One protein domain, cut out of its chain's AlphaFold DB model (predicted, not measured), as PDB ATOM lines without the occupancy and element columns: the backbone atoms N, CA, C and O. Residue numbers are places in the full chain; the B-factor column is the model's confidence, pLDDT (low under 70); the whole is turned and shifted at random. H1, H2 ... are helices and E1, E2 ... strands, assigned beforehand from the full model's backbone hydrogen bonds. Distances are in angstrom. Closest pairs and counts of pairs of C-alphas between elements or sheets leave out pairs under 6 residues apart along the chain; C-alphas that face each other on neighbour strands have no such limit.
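Overview. This is residues 5 to 47 of the 56 residues of the protein "Unannotated protein" of freshwater metagenome (UniProt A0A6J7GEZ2). A small antiparallel sheet of three short strands makes one end of this domain, and from it a wide loop, residues 10 to 29, reaches out to the other end, where residues 18 to 24 stick out with part of the one-turn helix H1. The last residues, 43 to 47, turn out of the sheet to one of its faces. The printed part has 43 residues, with three named strands and one named helix in the order E1, H1, E2, E3; the sheet's order is E1, E2, E3. The class is mixed, helices and strands, though under half of the residues are in named elements. The whole is elongated, spanning 34 by 19 by 16 A, and only just loose, close to compact, with a radius of gyration of the C-alphas of 11.4 A.

Arrangement. Begin at E1, residues 5 to 9, an edge strand of the sheet, and look across to its neighbour E2, residues 30 to 34, the inner strand. The two are antiparallel, with 157 degrees between their directions; the C-alphas of Val 6 and Val 32 face each other at 4.4 A. Look there for N 5 and O 33, 2.9 A apart, and N 7 and O 31, also 2.9 A, both within hydrogen-bond range. Between these strands in the chain comes H1, residues 17 to 20, which is not on the sheet, with 0 pairs of C-alphas within 10 A. H1 is too short for any O i to N i+4 pair; its 1 pair of O i and N i+3 is within range. Beyond E2, a tight link of 4 residues leads to E3, residues 39 to 42, the other edge strand. E2 and E3 form a hairpin, antiparallel at 140 degrees, with N 32 and O 40 within hydrogen-bond range at 2.8 A. H1 and E3 are apart.

Along the chain. Find C-alpha 5 at (68.288, 42.242, 77.989); from there E1 runs 11.6 A to Asp 9. H1 begins at C-alpha 17, at (67.043, 66.220, 88.201), and covers 5.3 A to Leu 20. E2 runs 11.9 A from Trp 30 to Leu 34. E3 runs 10.0 A from Leu 39 to C-alpha 42 at (69.149, 53.846, 80.119).

Size, cuts and confidence. The two C-alphas farthest apart are those of Gly 21 and Asn 35, at 34.2 A. The printed part has no cut, and no link is long; E1 to H1, 7 residues, and H1 to E2, 9 residues, are short. The mean pLDDT of the printed part is 91.0; no printed residue is under 70, and H1 has a mean of 82.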
ATOM      1  N   ILE A   5      69.453  42.677  77.215       94.69
ATOM      2  CA  ILE A   5      68.288  42.242  77.989       94.69
ATOM      3  C   ILE A   5      68.138  43.170  79.193       94.69
ATOM      4  O   ILE A   5      69.114  43.432  79.897       94.69
ATOM      5  N   VAL A   6      66.920  43.660  79.435       94.00
ATOM      6  CA  VAL A   6      66.592  44.384  80.670       94.00
ATOM      7  C   VAL A   6      66.690  43.410  81.841       94.00
ATOM      8  O   VAL A   6      66.054  42.357  81.822       94.00
ATOM      9  N   VAL A   7      67.489  43.762  82.845       96.62
ATOM     10  CA  VAL A   7      67.731  42.919  84.024       96.62
ATOM     11  C   VAL A   7      67.124  43.480  85.307       96.62
ATOM     12  O   VAL A   7      66.896  42.700  86.222       96.62
ATOM     13  N   GLU A   8      66.840  44.786  85.376       95.69
ATOM     14  CA  GLU A   8      66.212  45.420  86.546       95.69
ATOM     15  C   GLU A   8      65.458  46.710  86.163       95.69
ATOM     16  O   GLU A   8      65.876  47.416  85.235       95.69
ATOM     17  N   ASP A   9      64.372  47.011  86.891       94.88
ATOM     18  CA  ASP A   9      63.577  48.249  86.785       94.88
ATOM     19  C   ASP A   9      63.724  49.098  88.058       94.88
ATOM     20  O   ASP A   9      63.273  48.720  89.137       94.88
ATOM     21  N   TYR A  10      64.305  50.288  87.920       93.62
ATOM     22  CA  TYR A  10      64.526  51.235  89.010       93.62
ATOM     23  C   TYR A  10      63.484  52.360  89.081       93.62
ATOM     24  O   TYR A  10      63.768  53.408  89.666       93.62
ATOM     25  N   SER A  11      62.282  52.187  88.518       91.69
ATOM     26  CA  SER A  11      61.243  53.234  88.489       91.69
ATOM     27  C   SER A  11      60.957  53.853  89.864       91.69
ATOM     28  O   SER A  11      60.750  55.063  89.962       91.69
ATOM     29  N   ASP A  12      60.982  53.049  90.929       90.94
ATOM     30  CA  ASP A  12      60.695  53.496  92.301       90.94
ATOM     31  C   ASP A  12      61.861  54.256  92.956       90.94
ATOM     32  O   ASP A  12      61.712  54.857  94.021       90.94
ATOM     33  N   GLN A  13      63.038  54.236  92.330       87.38
ATOM     34  CA  GLN A  13      64.264  54.862  92.823       87.38
ATOM     35  C   GLN A  13      64.636  56.125  92.033       87.38
ATOM     36  O   GLN A  13      65.697  56.713  92.263       87.38
ATOM     37  N   LEU A  14      63.770  56.566  91.116       89.00
ATOM     38  CA  LEU A  14      63.992  57.769  90.326       89.00
ATOM     39  C   LEU A  14      63.801  59.028  91.179       89.00
ATOM     40  O   LEU A  14      62.751  59.269  91.772       89.00
ATOM     41  N   VAL A  15      64.829  59.873  91.181       85.88
ATOM     42  CA  VAL A  15      64.792  61.219  91.759       85.88
ATOM     43  C   VAL A  15      64.889  62.221  90.617       85.88
ATOM     44  O   VAL A  15      65.741  62.086  89.739       85.88
ATOM     45  N   SER A  16      64.019  63.234  90.614       79.50
ATOM     46  CA  SER A  16      64.021  64.247  89.558       79.50
ATOM     47  C   SER A  16      65.321  65.062  89.564       79.50
ATOM     48  O   SER A  16      65.856  65.395  90.622       79.50
ATOM     49  N   GLY A  17      65.815  65.425  88.374       78.19
ATOM     50  CA  GLY A  17      67.043  66.220  88.201       78.19
ATOM     51  C   GLY A  17      67.128  67.468  89.094       78.19
ATOM     52  O   GLY A  17      68.122  67.640  89.798       78.19
ATOM     53  N   PRO A  18      66.072  68.300  89.187       79.88
ATOM     54  CA  PRO A  18      66.074  69.458  90.080       79.88
ATOM     55  C   PRO A  18      66.250  69.110  91.566       79.88
ATOM     56  O   PRO A  18      66.835  69.896  92.308       79.88
ATOM     57  N   ALA A  19      65.769  67.945  92.012       84.56
ATOM     58  CA  ALA A  19      65.888  67.503  93.401       84.56
ATOM     59  C   ALA A  19      67.288  66.960  93.746       84.56
ATOM     60  O   ALA A  19      67.653  66.918  94.919       84.56
ATOM     61  N   LEU A  20      68.089  66.581  92.745       87.00
ATOM     62  CA  LEU A  20      69.464  66.108  92.934       87.00
ATOM     63  C   LEU A  20      70.453  67.242  93.239       87.00
ATOM     64  O   LEU A  20      71.528  66.976  93.773       87.00
ATOM     65  N   GLY A  21      70.124  68.495  92.894       90.50
ATOM     66  CA  GLY A  21      71.023  69.642  93.082       90.50
ATOM     67  C   GLY A  21      72.318  69.559  92.261       90.50
ATOM     68  O   GLY A  21      73.280  70.272  92.546       90.50
ATOM     69  N   ARG A  22      72.352  68.675  91.260       87.25
ATOM     70  CA  ARG A  22      73.468  68.450  90.340       87.25
ATOM     71  C   ARG A  22      72.937  68.107  88.954       87.25
ATOM     72  O   ARG A  22      71.833  67.591  88.829       87.25
ATOM     73  N   ASP A  23      73.758  68.355  87.945       86.38
ATOM     74  CA  ASP A  23      73.500  68.047  86.535       86.38
ATOM     75  C   ASP A  23      74.215  66.771  86.046       86.38
ATOM     76  O   ASP A  23      74.089  66.382  84.885       86.38
ATOM     77  N   TRP A  24      74.943  66.087  86.929       88.12
ATOM     78  CA  TRP A  24      75.698  64.872  86.627       88.12
ATOM     79  C   TRP A  24      75.166  63.660  87.399       88.12
ATOM     80  O   TRP A  24      74.581  63.795  88.473       88.12
ATOM     81  N   ALA A  25      75.404  62.457  86.861       87.19
ATOM     82  CA  ALA A  25      74.993  61.176  87.451       87.19
ATOM     83  C   ALA A  25      73.503  61.127  87.843       87.19
ATOM     84  O   ALA A  25      73.141  60.798  88.979       87.19
ATOM     85  N   HIS A  26      72.639  61.485  86.896       88.44
ATOM     86  CA  HIS A  26      71.204  61.277  87.031       88.44
ATOM     87  C   HIS A  26      70.887  59.772  87.066       88.44
ATOM     88  O   HIS A  26      71.539  59.005  86.355       88.44
ATOM     89  N   PRO A  27      69.938  59.328  87.908       90.62
ATOM     90  CA  PRO A  27      69.500  57.943  87.909       90.62
ATOM     91  C   PRO A  27      68.736  57.654  86.615       90.62
ATOM     92  O   PRO A  27      67.828  58.402  86.260       90.62
ATOM     93  N   HIS A  28      69.095  56.562  85.951       92.06
ATOM     94  CA  HIS A  28      68.330  56.013  84.836       92.06
ATOM     95  C   HIS A  28      67.487  54.840  85.324       92.06
ATOM     96  O   HIS A  28      67.861  54.144  86.274       92.06
ATOM     97  N   ARG A  29      66.358  54.614  84.659       94.81
ATOM     98  CA  ARG A  29      65.389  53.603  85.085       94.81
ATOM     99  C   ARG A  29      65.868  52.176  84.845       94.81
ATOM    100  O   ARG A  29      65.694  51.320  85.702       94.81
ATOM    101  N   TRP A  30      66.421  51.899  83.675       96.06
ATOM    102  CA  TRP A  30      66.633  50.524  83.239       96.06
ATOM    103  C   TRP A  30      68.084  50.126  83.388       96.06
ATOM    104  O   TRP A  30      68.955  50.815  82.866       96.06
ATOM    105  N   ALA A  31      68.340  48.977  84.011       96.38
ATOM    106  CA  ALA A  31      69.606  48.277  83.832       96.38
ATOM    107  C   ALA A  31      69.474  47.259  82.698       96.38
ATOM    108  O   ALA A  31      68.588  46.401  82.708       96.38
ATOM    109  N   VAL A  32      70.380  47.337  81.727       95.62
ATOM    110  CA  VAL A  32      70.407  46.482  80.541       95.62
ATOM    111  C   VAL A  32      71.753  45.780  80.464       95.62
ATOM    112  O   VAL A  32      72.796  46.421  80.331       95.62
ATOM    113  N   ALA A  33      71.737  44.451  80.519       96.44
ATOM    114  CA  ALA A  33      72.911  43.646  80.219       96.44
ATOM    115  C   ALA A  33      73.079  43.577  78.697       96.44
ATOM    116  O   ALA A  33      72.263  42.968  78.000       96.44
ATOM    117  N   LEU A  34      74.111  44.239  78.174       95.19
ATOM    118  CA  LEU A  34      74.410  44.248  76.748       95.19
ATOM    119  C   LEU A  34      75.006  42.909  76.316       95.19
ATOM    120  O   LEU A  34      75.747  42.266  77.059       95.19
ATOM    121  N   ASN A  35      74.763  42.523  75.064       94.06
ATOM    122  CA  ASN A  35      75.342  41.300  74.494       94.06
ATOM    123  C   ASN A  35      76.879  41.344  74.403       94.06
ATOM    124  O   ASN A  35      77.519  40.306  74.260       94.06
ATOM    125  N   SER A  36      77.469  42.539  74.470       93.62
ATOM    126  CA  SER A  36      78.914  42.769  74.537       93.62
ATOM    127  C   SER A  36      79.511  42.529  75.931       93.62
ATOM    128  O   SER A  36      80.730  42.435  76.059       93.62
ATOM    129  N   GLY A  37      78.669  42.343  76.953       95.31
ATOM    130  CA  GLY A  37      79.072  42.008  78.319       95.31
ATOM    131  C   GLY A  37      79.092  43.191  79.289       95.31
ATOM    132  O   GLY A  37      79.287  42.972  80.483       95.31
ATOM    133  N   GLU A  38      78.875  44.426  78.828       96.06
ATOM    134  CA  GLU A  38      78.712  45.579  79.716       96.06
ATOM    135  C   GLU A  38      77.295  45.694  80.294       96.06
ATOM    136  O   GLU A  38      76.305  45.252  79.705       96.06
ATOM    137  N   LEU A  39      77.203  46.364  81.443       95.50
ATOM    138  CA  LEU A  39      75.945  46.814  82.023       95.50
ATOM    139  C   LEU A  39      75.715  48.280  81.639       95.50
ATOM    140  O   LEU A  39      76.520  49.144  81.991       95.50
ATOM    141  N   ALA A  40      74.622  48.551  80.934       93.69
ATOM    142  CA  ALA A  40      74.197  49.895  80.567       93.69
ATOM    143  C   ALA A  40      72.995  50.332  81.408       93.69
ATOM    144  O   ALA A  40      72.142  49.516  81.750       93.69
ATOM    145  N   PHE A  41      72.923  51.629  81.707       93.50
ATOM    146  CA  PHE A  41      71.795  52.248  82.391       93.50
ATOM    147  C   PHE A  41      71.142  53.251  81.447       93.50
ATOM    148  O   PHE A  41      71.841  54.120  80.928       93.50
ATOM    149  N   VAL A  42      69.846  53.094  81.177       93.69
ATOM    150  CA  VAL A  42      69.149  53.846  80.119       93.69
ATOM    151  C   VAL A  42      67.735  54.252  80.529       93.69
ATOM    152  O   VAL A  42      67.145  53.661  81.437       93.69
ATOM    153  N   ASP A  43      67.186  55.256  79.848       93.19
ATOM    154  CA  ASP A  43      65.805  55.703  80.038       93.19
ATOM    155  C   ASP A  43      64.852  55.060  79.021       93.19
ATOM    156  O   ASP A  43      65.269  54.429  78.049       93.19
ATOM    157  N   ASP A  44      63.544  55.231  79.230       91.25
ATOM    158  CA  ASP A  44      62.503  54.676  78.354       91.25
ATOM    159  C   ASP A  44      62.679  55.081  76.876       91.25
ATOM    160  O   ASP A  44      62.374  54.298  75.980       91.25
ATOM    161  N   GLY A  45      63.189  56.290  76.614       89.81
ATOM    162  CA  GLY A  45      63.393  56.809  75.256       89.81
ATOM    163  C   GLY A  45      64.524  56.132  74.477       89.81
ATOM    164  O   GLY A  45      64.531  56.189  73.248       89.81
ATOM    165  N   ASP A  46      65.446  55.474  75.178       88.50
ATOM    166  CA  ASP A  46      66.603  54.802  74.583       88.50
ATOM    167  C   ASP A  46      66.337  53.311  74.322       88.50
ATOM    168  O   ASP A  46      67.091  52.648  73.604       88.50
ATOM    169  N   LEU A  47      65.252  52.765  74.884       87.12
ATOM    170  CA  LEU A  47      64.833  51.394  74.636       87.12
ATOM    171  C   LEU A  47      64.110  51.288  73.291       87.12
ATOM    172  O   LEU A  47      62.975  51.728  73.119       87.12
TER     173      LEU A  47